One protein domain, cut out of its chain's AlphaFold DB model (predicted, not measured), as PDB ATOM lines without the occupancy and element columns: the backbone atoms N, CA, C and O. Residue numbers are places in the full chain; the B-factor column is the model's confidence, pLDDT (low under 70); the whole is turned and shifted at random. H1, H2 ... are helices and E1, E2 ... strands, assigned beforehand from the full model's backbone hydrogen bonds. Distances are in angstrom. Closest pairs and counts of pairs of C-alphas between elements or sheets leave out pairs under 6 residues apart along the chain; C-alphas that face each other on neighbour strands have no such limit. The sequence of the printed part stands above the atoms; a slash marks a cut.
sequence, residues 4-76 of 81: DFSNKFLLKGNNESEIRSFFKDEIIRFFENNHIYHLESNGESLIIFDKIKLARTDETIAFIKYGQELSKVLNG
ATOM      1  N   ASP A   4     -47.416 -15.559 -50.302       91.56
ATOM      2  CA  ASP A   4     -47.119 -16.396 -49.134       91.56
ATOM      3  C   ASP A   4     -47.022 -15.571 -47.848       91.56
ATOM      4  O   ASP A   4     -47.647 -15.919 -46.842       91.56
ATOM      5  N   PHE A   5     -46.323 -14.435 -47.897       94.31
ATOM      6  CA  PHE A   5     -46.322 -13.452 -46.819       94.31
ATOM      7  C   PHE A   5     -47.727 -12.920 -46.513       94.31
ATOM      8  O   PHE A   5     -48.170 -12.954 -45.367       94.31
ATOM      9  N   SER A   6     -48.459 -12.467 -47.534       93.12
ATOM     10  CA  SER A   6     -49.769 -11.815 -47.354       93.12
ATOM     11  C   SER A   6     -50.839 -12.755 -46.786       93.12
ATOM     12  O   SER A   6     -51.781 -12.298 -46.147       93.12
ATOM     13  N   ASN A   7     -50.690 -14.067 -46.988       94.50
ATOM     14  CA  ASN A   7     -51.578 -15.082 -46.421       94.50
ATOM     15  C   ASN A   7     -51.310 -15.366 -44.932       94.50
ATOM     16  O   ASN A   7     -52.165 -15.938 -44.258       94.50
ATOM     17  N   LYS A   8     -50.126 -15.008 -44.421       93.94
ATOM     18  CA  LYS A   8     -49.671 -15.332 -43.057       93.94
ATOM     19  C   LYS A   8     -49.571 -14.107 -42.149       93.94
ATOM     20  O   LYS A   8     -49.752 -14.236 -40.941       93.94
ATOM     21  N   PHE A   9     -49.285 -12.936 -42.715       94.44
ATOM     22  CA  PHE A   9     -48.983 -11.720 -41.970       94.44
ATOM     23  C   PHE A   9     -49.980 -10.605 -42.269       94.44
ATOM     24  O   PHE A   9     -50.299 -10.309 -43.419       94.44
ATOM     25  N   LEU A  10     -50.420  -9.939 -41.203       94.31
ATOM     26  CA  LEU A  10     -51.244  -8.740 -41.270       94.31
ATOM     27  C   LEU A  10     -50.412  -7.541 -40.819       94.31
ATOM     28  O   LEU A  10     -50.057  -7.440 -39.649       94.31
ATOM     29  N   LEU A  11     -50.129  -6.625 -41.744       94.19
ATOM     30  CA  LEU A  11     -49.448  -5.370 -41.436       94.19
ATOM     31  C   LEU A  11     -50.468  -4.308 -41.020       94.19
ATOM     32  O   LEU A  11     -51.461  -4.091 -41.717       94.19
ATOM     33  N   LYS A  12     -50.222  -3.647 -39.889       93.25
ATOM     34  CA  LYS A  12     -51.063  -2.572 -39.349       93.25
ATOM     35  C   LYS A  12     -50.204  -1.439 -38.811       93.25
ATOM     36  O   LYS A  12     -49.122  -1.669 -38.285       93.25
ATOM     37  N   GLY A  13     -50.726  -0.224 -38.910       93.19
ATOM     38  CA  GLY A  13     -50.161   0.969 -38.295       93.19
ATOM     39  C   GLY A  13     -50.674   2.234 -38.976       93.19
ATOM     40  O   GLY A  13     -51.487   2.166 -39.898       93.19
ATOM     41  N   ASN A  14     -50.220   3.389 -38.498       93.38
ATOM     42  CA  ASN A  14     -50.839   4.677 -38.827       93.38
ATOM     43  C   ASN A  14     -50.603   5.133 -40.276       93.38
ATOM     44  O   ASN A  14     -51.457   5.809 -40.841       93.38
ATOM     45  N   ASN A  15     -49.458   4.779 -40.873       94.75
ATOM     46  CA  ASN A  15     -49.098   5.167 -42.237       94.75
ATOM     47  C   ASN A  15     -48.862   3.930 -43.111       94.75
ATOM     48  O   ASN A  15     -47.775   3.354 -43.138       94.75
ATOM     49  N   GLU A  16     -49.899   3.522 -43.838       93.94
ATOM     50  CA  GLU A  16     -49.866   2.326 -44.680       93.94
ATOM     51  C   GLU A  16     -48.802   2.408 -45.786       93.94
ATOM     52  O   GLU A  16     -48.134   1.415 -46.075       93.94
ATOM     53  N   SER A  17     -48.598   3.588 -46.377       93.94
ATOM     54  CA  SER A  17     -47.617   3.792 -47.448       93.94
ATOM     55  C   SER A  17     -46.180   3.610 -46.956       93.94
ATOM     56  O   SER A  17     -45.375   2.953 -47.621       93.94
ATOM     57  N   GLU A  18     -45.857   4.148 -45.778       93.56
ATOM     58  CA  GLU A  18     -44.539   3.962 -45.157       93.56
ATOM     59  C   GLU A  18     -44.318   2.510 -44.743       93.56
ATOM     60  O   GLU A  18     -43.265   1.946 -45.038       93.56
ATOM     61  N   ILE A  19     -45.331   1.867 -44.155       93.06
ATOM     62  CA  ILE A  19     -45.267   0.449 -43.785       93.06
ATOM     63  C   ILE A  19     -45.002  -0.411 -45.023       93.06
ATOM     64  O   ILE A  19     -44.076  -1.217 -45.032       93.06
ATOM     65  N   ARG A  20     -45.751  -0.213 -46.111       91.56
ATOM     66  CA  ARG A  20     -45.533  -0.956 -47.362       91.56
ATOM     67  C   ARG A  20     -44.136  -0.725 -47.944       91.56
ATOM     68  O   ARG A  20     -43.551  -1.659 -48.479       91.56
ATOM     69  N   SER A  21     -43.597   0.488 -47.818       92.88
ATOM     70  CA  SER A  21     -42.250   0.831 -48.300       92.88
ATOM     71  C   SER A  21     -41.134   0.242 -47.431       92.88
ATOM     72  O   SER A  21     -40.029  -0.008 -47.920       92.88
ATOM     73  N   PHE A  22     -41.413   0.021 -46.145       92.31
ATOM     74  CA  PHE A  22     -40.487  -0.589 -45.200       92.31
ATOM     75  C   PHE A  22     -40.294  -2.085 -45.472       92.31
ATOM     76  O   PHE A  22     -39.160  -2.555 -45.501       92.31
ATOM     77  N   PHE A  23     -41.374  -2.830 -45.728       93.31
ATOM     78  CA  PHE A  23     -41.323  -4.276 -45.985       93.31
ATOM     79  C   PHE A  23     -40.822  -4.597 -47.406       93.31
ATOM     80  O   PHE A  23     -41.591  -4.921 -48.308       93.31
ATOM     81  N   LYS A  24     -39.503  -4.512 -47.596       92.44
ATOM     82  CA  LYS A  24     -38.785  -4.896 -48.827       92.44
ATOM     83  C   LYS A  24     -38.560  -6.412 -48.908       92.44
ATOM     84  O   LYS A  24     -38.734  -7.114 -47.913       92.44
ATOM     85  N   ASP A  25     -38.095  -6.904 -50.063       93.56
ATOM     86  CA  ASP A  25     -37.808  -8.328 -50.326       93.56
ATOM     87  C   ASP A  25     -37.067  -9.034 -49.193       93.56
ATOM     88  O   ASP A  25     -37.454 -10.129 -48.803       93.56
ATOM     89  N   GLU A  26     -36.001  -8.428 -48.676       93.19
ATOM     90  CA  GLU A  26     -35.160  -9.040 -47.644       93.19
ATOM     91  C   GLU A  26     -35.933  -9.259 -46.337       93.19
ATOM     92  O   GLU A  26     -35.921 -10.356 -45.780       93.19
ATOM     93  N   ILE A  27     -36.675  -8.239 -45.900       94.75
ATOM     94  CA  ILE A  27     -37.510  -8.299 -44.698       94.75
ATOM     95  C   ILE A  27     -38.628  -9.326 -44.894       94.75
ATOM     96  O   ILE A  27     -38.852 -10.169 -44.030       94.75
ATOM     97  N   ILE A  28     -39.302  -9.306 -46.045       95.25
ATOM     98  CA  ILE A  28     -40.385 -10.251 -46.338       95.25
ATOM     99  C   ILE A  28     -39.871 -11.694 -46.345       95.25
ATOM    100  O   ILE A  28     -40.449 -12.552 -45.678       95.25
ATOM    101  N   ARG A  29     -38.753 -11.960 -47.027       94.31
ATOM    102  CA  ARG A  29     -38.140 -13.296 -47.070       94.31
ATOM    103  C   ARG A  29     -37.677 -13.757 -45.695       94.31
ATOM    104  O   ARG A  29     -37.753 -14.951 -45.416       94.31
ATOM    105  N   PHE A  30     -37.211 -12.850 -44.837       95.31
ATOM    106  CA  PHE A  30     -36.901 -13.192 -43.452       95.31
ATOM    107  C   PHE A  30     -38.148 -13.732 -42.741       95.31
ATOM    108  O   PHE A  30     -38.105 -14.832 -42.196       95.31
ATOM    109  N   PHE A  31     -39.276 -13.025 -42.809       95.50
ATOM    110  CA  PHE A  31     -40.517 -13.474 -42.173       95.50
ATOM    111  C   PHE A  31     -41.097 -14.755 -42.791       95.50
ATOM    112  O   PHE A  31     -41.644 -15.581 -42.066       95.50
ATOM    113  N   GLU A  32     -40.970 -14.962 -44.103       94.19
ATOM    114  CA  GLU A  32     -41.468 -16.178 -44.764       94.19
ATOM    115  C   GLU A  32     -40.697 -17.446 -44.367       94.19
ATOM    116  O   GLU A  32     -41.293 -18.525 -44.314       94.19
ATOM    117  N   ASN A  33     -39.396 -17.319 -44.084       93.69
ATOM    118  CA  ASN A  33     -38.498 -18.445 -43.803       93.69
ATOM    119  C   ASN A  33     -38.264 -18.704 -42.309       93.69
ATOM    120  O   ASN A  33     -37.579 -19.664 -41.958       93.69
ATOM    121  N   ASN A  34     -38.803 -17.863 -41.427       94.12
ATOM    122  CA  ASN A  34     -38.646 -18.001 -39.983       94.12
ATOM    123  C   ASN A  34     -39.981 -18.302 -39.296       94.12
ATOM    124  O   ASN A  34     -41.058 -18.210 -39.886       94.12
ATOM    125  N   HIS A  35     -39.903 -18.690 -38.020       93.31
ATOM    126  CA  HIS A  35     -41.088 -18.894 -37.192       93.31
ATOM    127  C   HIS A  35     -41.925 -17.613 -37.117       93.31
ATOM    128  O   HIS A  35     -41.388 -16.510 -37.000       93.31
ATOM    129  N   ILE A  36     -43.246 -17.769 -37.174       93.31
ATOM    130  CA  ILE A  36     -44.177 -16.644 -37.149       93.31
ATOM    131  C   ILE A  36     -44.324 -16.176 -35.704       93.31
ATOM    132  O   ILE A  36     -44.978 -16.826 -34.892       93.31
ATOM    133  N   TYR A  37     -43.727 -15.027 -35.410       94.25
ATOM    134  CA  TYR A  37     -43.930 -14.294 -34.166       94.25
ATOM    135  C   TYR A  37     -44.843 -13.087 -34.395       94.25
ATOM    136  O   TYR A  37     -44.902 -12.532 -35.495       94.25
ATOM    137  N   HIS A  38     -45.514 -12.642 -33.335       93.81
ATOM    138  CA  HIS A  38     -46.143 -11.330 -33.284       93.81
ATOM    139  C   HIS A  38     -45.092 -10.272 -32.962       93.81
ATOM    140  O   HIS A  38     -44.286 -10.444 -32.043       93.81
ATOM    141  N   LEU A  39     -45.092  -9.193 -33.746       94.94
ATOM    142  CA  LEU A  39     -44.175  -8.074 -33.592       94.94
ATOM    143  C   LEU A  39     -44.964  -6.780 -33.448       94.94
ATOM    144  O   LEU A  39     -45.853  -6.504 -34.248       94.94
ATOM    145  N   GLU A  40     -44.580  -5.978 -32.466       94.88
ATOM    146  CA  GLU A  40     -45.133  -4.647 -32.223       94.88
ATOM    147  C   GLU A  40     -43.982  -3.642 -32.117       94.88
ATOM    148  O   GLU A  40     -42.914  -3.962 -31.590       94.88
ATOM    149  N   SER A  41     -44.196  -2.427 -32.621       93.44
ATOM    150  CA  SER A  41     -43.212  -1.344 -32.586       93.44
ATOM    151  C   SER A  41     -43.867  -0.039 -32.173       93.44
ATOM    152  O   SER A  41     -44.954   0.289 -32.644       93.44
ATOM    153  N   ASN A  42     -43.167   0.741 -31.354       93.38
ATOM    154  CA  ASN A  42     -43.517   2.137 -31.086       93.38
ATOM    155  C   ASN A  42     -42.574   3.134 -31.788       93.38
ATOM    156  O   ASN A  42     -42.654   4.329 -31.524       93.38
ATOM    157  N   GLY A  43     -41.670   2.653 -32.649       88.06
ATOM    158  CA  GLY A  43     -40.645   3.460 -33.320       88.06
ATOM    159  C   GLY A  43     -39.318   3.578 -32.561       88.06
ATOM    160  O   GLY A  43     -38.295   3.830 -33.189       88.06
ATOM    161  N   GLU A  44     -39.300   3.329 -31.251       91.19
ATOM    162  CA  GLU A  44     -38.075   3.327 -30.429       91.19
ATOM    163  C   GLU A  44     -37.630   1.910 -30.055       91.19
ATOM    164  O   GLU A  44     -36.447   1.637 -29.863       91.19
ATOM    165  N   SER A  45     -38.589   0.996 -29.936       92.69
ATOM    166  CA  SER A  45     -38.377  -0.361 -29.451       92.69
ATOM    167  C   SER A  45     -39.294  -1.353 -30.156       92.69
ATOM    168  O   SER A  45     -40.352  -0.990 -30.678       92.69
ATOM    169  N   LEU A  46     -38.866  -2.615 -30.161       94.25
ATOM    170  CA  LEU A  46     -39.597  -3.738 -30.733       94.25
ATOM    171  C   LEU A  46     -39.950  -4.737 -29.638       94.25
ATOM    172  O   LEU A  46     -39.104  -5.101 -28.821       94.25
ATOM    173  N   ILE A  47     -41.185  -5.222 -29.671       94.62
ATOM    174  CA  ILE A  47     -41.647  -6.340 -28.854       94.62
ATOM    175  C   ILE A  47     -41.874  -7.532 -29.781       94.62
ATOM    176  O   ILE A  47     -42.523  -7.395 -30.814       94.62
ATOM    177  N   ILE A  48     -41.349  -8.698 -29.399       93.62
ATOM    178  CA  ILE A  48     -41.503  -9.967 -30.121       93.62
ATOM    179  C   ILE A  48     -42.137 -10.978 -29.164       93.62
ATOM    180  O   ILE A  48     -41.620 -11.183 -28.065       93.62
ATOM    181  N   PHE A  49     -43.236 -11.620 -29.559       91.81
ATOM    182  CA  PHE A  49     -43.920 -12.612 -28.724       91.81
ATOM    183  C   PHE A  49     -44.631 -13.696 -29.549       91.81
ATOM    184  O   PHE A  49     -44.937 -13.506 -30.720       91.81
ATOM    185  N   ASP A  50     -44.875 -14.857 -28.932       87.00
ATOM    186  CA  ASP A  50     -45.567 -16.008 -29.548       87.00
ATOM    187  C   ASP A  50     -46.810 -16.380 -28.730       87.00
ATOM    188  O   ASP A  50     -47.943 -16.098 -29.111       87.00
ATOM    189  N   LYS A  51     -46.601 -16.963 -27.544       83.06
ATOM    190  CA  LYS A  51     -47.663 -17.471 -26.667       83.06
ATOM    191  C   LYS A  51     -47.441 -17.009 -25.239       83.06
ATOM    192  O   LYS A  51     -46.306 -16.898 -24.782       83.06
ATOM    193  N   ILE A  52     -48.534 -16.829 -24.507       82.75
ATOM    194  CA  ILE A  52     -48.506 -16.497 -23.080       82.75
ATOM    195  C   ILE A  52     -48.304 -17.798 -22.289       82.75
ATOM    196  O   ILE A  52     -49.255 -18.411 -21.809       82.75
ATOM    197  N   LYS A  53     -47.055 -18.268 -22.221       88.19
ATOM    198  CA  LYS A  53     -46.633 -19.420 -21.409       88.19
ATOM    199  C   LYS A  53     -45.184 -19.254 -20.954       88.19
ATOM    200  O   LYS A  53     -44.440 -18.462 -21.527       88.19
ATOM    201  N   LEU A  54     -44.768 -20.045 -19.964       91.06
ATOM    202  CA  LEU A  54     -43.355 -20.146 -19.606       91.06
ATOM    203  C   LEU A  54     -42.573 -20.761 -20.776       91.06
ATOM    204  O   LEU A  54     -42.929 -21.840 -21.258       91.06
ATOM    205  N   ALA A  55     -41.529 -20.068 -21.226       89.00
ATOM    206  CA  ALA A  55     -40.664 -20.549 -22.292       89.00
ATOM    207  C   ALA A  55     -39.754 -21.673 -21.786       89.00
ATOM    208  O   ALA A  55     -39.167 -21.585 -20.704       89.00
ATOM    209  N   ARG A  56     -39.617 -22.726 -22.590       93.25
ATOM    210  CA  ARG A  56     -38.575 -23.741 -22.406       93.25
ATOM    211  C   ARG A  56     -37.221 -23.193 -22.862       93.25
ATOM    212  O   ARG A  56     -37.158 -22.245 -23.636       93.25
ATOM    213  N   THR A  57     -36.129 -23.819 -22.430       96.19
ATOM    214  CA  THR A  57     -34.766 -23.384 -22.785       96.19
ATOM    215  C   THR A  57     -34.525 -23.338 -24.296       96.19
ATOM    216  O   THR A  57     -33.903 -22.397 -24.782       96.19
ATOM    217  N   ASP A  58     -35.036 -24.313 -25.051       94.69
ATOM    218  CA  ASP A  58     -34.939 -24.340 -26.515       94.69
ATOM    219  C   ASP A  58     -35.721 -23.187 -27.161       94.69
ATOM    220  O   ASP A  58     -35.211 -22.518 -28.058       94.69
ATOM    221  N   GLU A  59     -36.918 -22.897 -26.650       92.62
ATOM    222  CA  GLU A  59     -37.731 -21.753 -27.075       92.62
ATOM    223  C   GLU A  59     -37.026 -20.423 -26.764       92.62
ATOM    224  O   GLU A  59     -36.989 -19.540 -27.617       92.62
ATOM    225  N   THR A  60     -36.405 -20.284 -25.588       93.12
ATOM    226  CA  THR A  60     -35.620 -19.093 -25.226       93.12
ATOM    227  C   THR A  60     -34.432 -18.888 -26.165       93.12
ATOM    228  O   THR A  60     -34.212 -17.774 -26.638       93.12
ATOM    229  N   ILE A  61     -33.680 -19.948 -26.477       95.75
ATOM    230  CA  ILE A  61     -32.544 -19.871 -27.408       95.75
ATOM    231  C   ILE A  61     -33.024 -19.491 -28.815       95.75
ATOM    232  O   ILE A  61     -32.411 -18.637 -29.459       95.75
ATOM    233  N   ALA A  62     -34.136 -20.071 -29.276       93.88
ATOM    234  CA  ALA A  62     -34.737 -19.726 -30.561       93.88
ATOM    235  C   ALA A  62     -35.164 -18.249 -30.616       93.88
ATOM    236  O   ALA A  62     -34.865 -17.577 -31.601       93.88
ATOM    237  N   PHE A  63     -35.770 -17.721 -29.546       93.69
ATOM    238  CA  PHE A  63     -36.129 -16.303 -29.429       93.69
ATOM    239  C   PHE A  63     -34.910 -15.380 -29.527       93.69
ATOM    240  O   PHE A  63     -34.945 -14.391 -30.258       93.69
ATOM    241  N   ILE A  64     -33.822 -15.709 -28.822       94.50
ATOM    242  CA  ILE A  64     -32.580 -14.922 -28.863       94.50
ATOM    243  C   ILE A  64     -32.002 -14.921 -30.280       94.50
ATOM    244  O   ILE A  64     -31.693 -13.855 -30.812       94.50
ATOM    245  N   LYS A  65     -31.902 -16.098 -30.914       96.06
ATOM    246  CA  LYS A  65     -31.389 -16.220 -32.285       96.06
ATOM    247  C   LYS A  65     -32.258 -15.440 -33.271       96.06
ATOM    248  O   LYS A  65     -31.732 -14.678 -34.076       96.06
ATOM    249  N   TYR A  66     -33.577 -15.582 -33.176       96.19
ATOM    250  CA  TYR A  66     -34.520 -14.852 -34.019       96.19
ATOM    251  C   TYR A  66     -34.350 -13.335 -33.875       96.19
ATOM    252  O   TYR A  66     -34.251 -12.636 -34.879       96.19
ATOM    253  N   GLY A  67     -34.255 -12.823 -32.643       95.38
ATOM    254  CA  GLY A  67     -34.053 -11.395 -32.388       95.38
ATOM    255  C   GLY A  67     -32.730 -10.863 -32.951       95.38
ATOM    256  O   GLY A  67     -32.698  -9.771 -33.518       95.38
ATOM    257  N   GLN A  68     -31.649 -11.642 -32.848       95.50
ATOM    258  CA  GLN A  68     -30.349 -11.289 -33.427       95.50
ATOM    259  C   GLN A  68     -30.402 -11.218 -34.956       95.50
ATOM    260  O   GLN A  68     -29.930 -10.237 -35.531       95.50
ATOM    261  N   GLU A  69     -30.989 -12.218 -35.615       96.06
ATOM    262  CA  GLU A  69     -31.104 -12.221 -37.077       96.06
ATOM    263  C   GLU A  69     -32.062 -11.134 -37.576       96.06
ATOM    264  O   GLU A  69     -31.725 -10.416 -38.517       96.06
ATOM    265  N   LEU A  70     -33.192 -10.918 -36.894       95.75
ATOM    266  CA  LEU A  70     -34.099  -9.815 -37.207       95.75
ATOM    267  C   LEU A  70     -33.369  -8.469 -37.117       95.75
ATOM    268  O   LEU A  70     -33.474  -7.653 -38.026       95.75
ATOM    269  N   SER A  71     -32.582  -8.239 -36.062       94.56
ATOM    270  CA  SER A  71     -31.810  -7.001 -35.915       94.56
ATOM    271  C   SER A  71     -30.829  -6.780 -37.072       94.56
ATOM    272  O   SER A  71     -30.674  -5.648 -37.532       94.56
ATOM    273  N   LYS A  72     -30.192  -7.837 -37.589       94.62
ATOM    274  CA  LYS A  72     -29.311  -7.727 -38.763       94.62
ATOM    275  C   LYS A  72     -30.093  -7.301 -40.004       94.62
ATOM    276  O   LYS A  72     -29.713  -6.306 -40.616       94.62
ATOM    277  N   VAL A  73     -31.209  -7.978 -40.295       94.62
ATOM    278  CA  VAL A  73     -32.087  -7.665 -41.438       94.62
ATOM    279  C   VAL A  73     -32.581  -6.222 -41.379       94.62
ATOM    280  O   VAL A  73     -32.526  -5.499 -42.370       94.62
ATOM    281  N   LEU A  74     -33.027  -5.769 -40.205       92.19
ATOM    282  CA  LEU A  74     -33.529  -4.406 -40.019       92.19
ATOM    283  C   LEU A  74     -32.447  -3.334 -40.212       92.19
ATOM    284  O   LEU A  74     -32.756  -2.221 -40.627       92.19
ATOM    285  N   ASN A  75     -31.185  -3.678 -39.956       91.06
ATOM    286  CA  ASN A  75     -30.032  -2.812 -40.196       91.06
ATOM    287  C   ASN A  75     -29.463  -2.937 -41.625       91.06
ATOM    288  O   ASN A  75     -28.435  -2.327 -41.918       91.06
ATOM    289  N   GLY A  76     -30.094  -3.721 -42.510       84.56
ATOM    290  CA  GLY A  76     -29.629  -3.959 -43.881       84.56
ATOM    291  C   GLY A  76     -28.375  -4.833 -43.975       84.56
ATOM    292  O   GLY A  76     -27.641  -4.756 -44.960       84.56
TER     293      GLY A  76
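What this domain is: This is residues 4 to 76 of the 81 residues of an uncharacterized protein of Flavobacteriaceae bacterium (UniProt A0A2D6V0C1). The long helix H4 runs beside a small two-stranded hairpin, E1 and E2, and its residues 70 to 74 pack on H3, which runs opposite to it. The short helix H1 packs on H3, H2 sits by itself at one end of the longest axis, and residues 56 to 61 stick out at the other end. The printed part has 73 residues, with H1, H2, H3, E1, E2 and H4 in that order along it. The class is mostly helix, and E1 and E2 form an antiparallel sheet. The whole is compact, with a radius of gyration of the C-alphas of 13.0 A and spans of 39 by 26 by 22 A.

Where its parts are: Find C-alpha 4 at (-47.119, -16.396, -49.134), where H1 begins; it runs to residue 8. Read on to H2, residues 16 to 22, and H3, residues 25 to 33, 12.1 A long. Next come E1, residues 38 to 41, 10.4 A, and E2, residues 46 to 49, 10.1 A. H4, residues 57 to 74, runs 25.7 A from (-34.766, -23.384, -22.785) to (-33.529, -4.406, -40.019).

How they stand to each other: Look first at H1, which touches H3; their closest C-alphas, of Phe 5 and Glu 32, are 5.9 A apart. H2 is apart from H1, H3 and H4. H3 touches H4, with H4's residues 70 to 74 alone, at a shallow tilt of 14 degrees, opposite ways; the closest C-alphas, of Ile 27 and Val 73, are 6.4 A apart. In the hairpin of E1 and E2, antiparallel at 163 degrees, find N 38 and O 49 at 2.8 A and N 47 and O 40 at 2.9 A, within hydrogen-bond range. The closest C-alphas of E2 and H4, of Ile 48 and Gly 67, are 7.9 A apart. In H2, H3 and H4 every O i to N i+4 pair is within hydrogen-bond range; in H1 it is 0 of 1, with 1 of 2 O i to N i+3 pairs.

The domain as a whole: The C-alphas farthest apart, of Ser 17 and Thr 57, are 38.9 A from each other. The printed part has no cut and no long link. The mean pLDDT of the printed part is 93.1, and no printed residue is under 70.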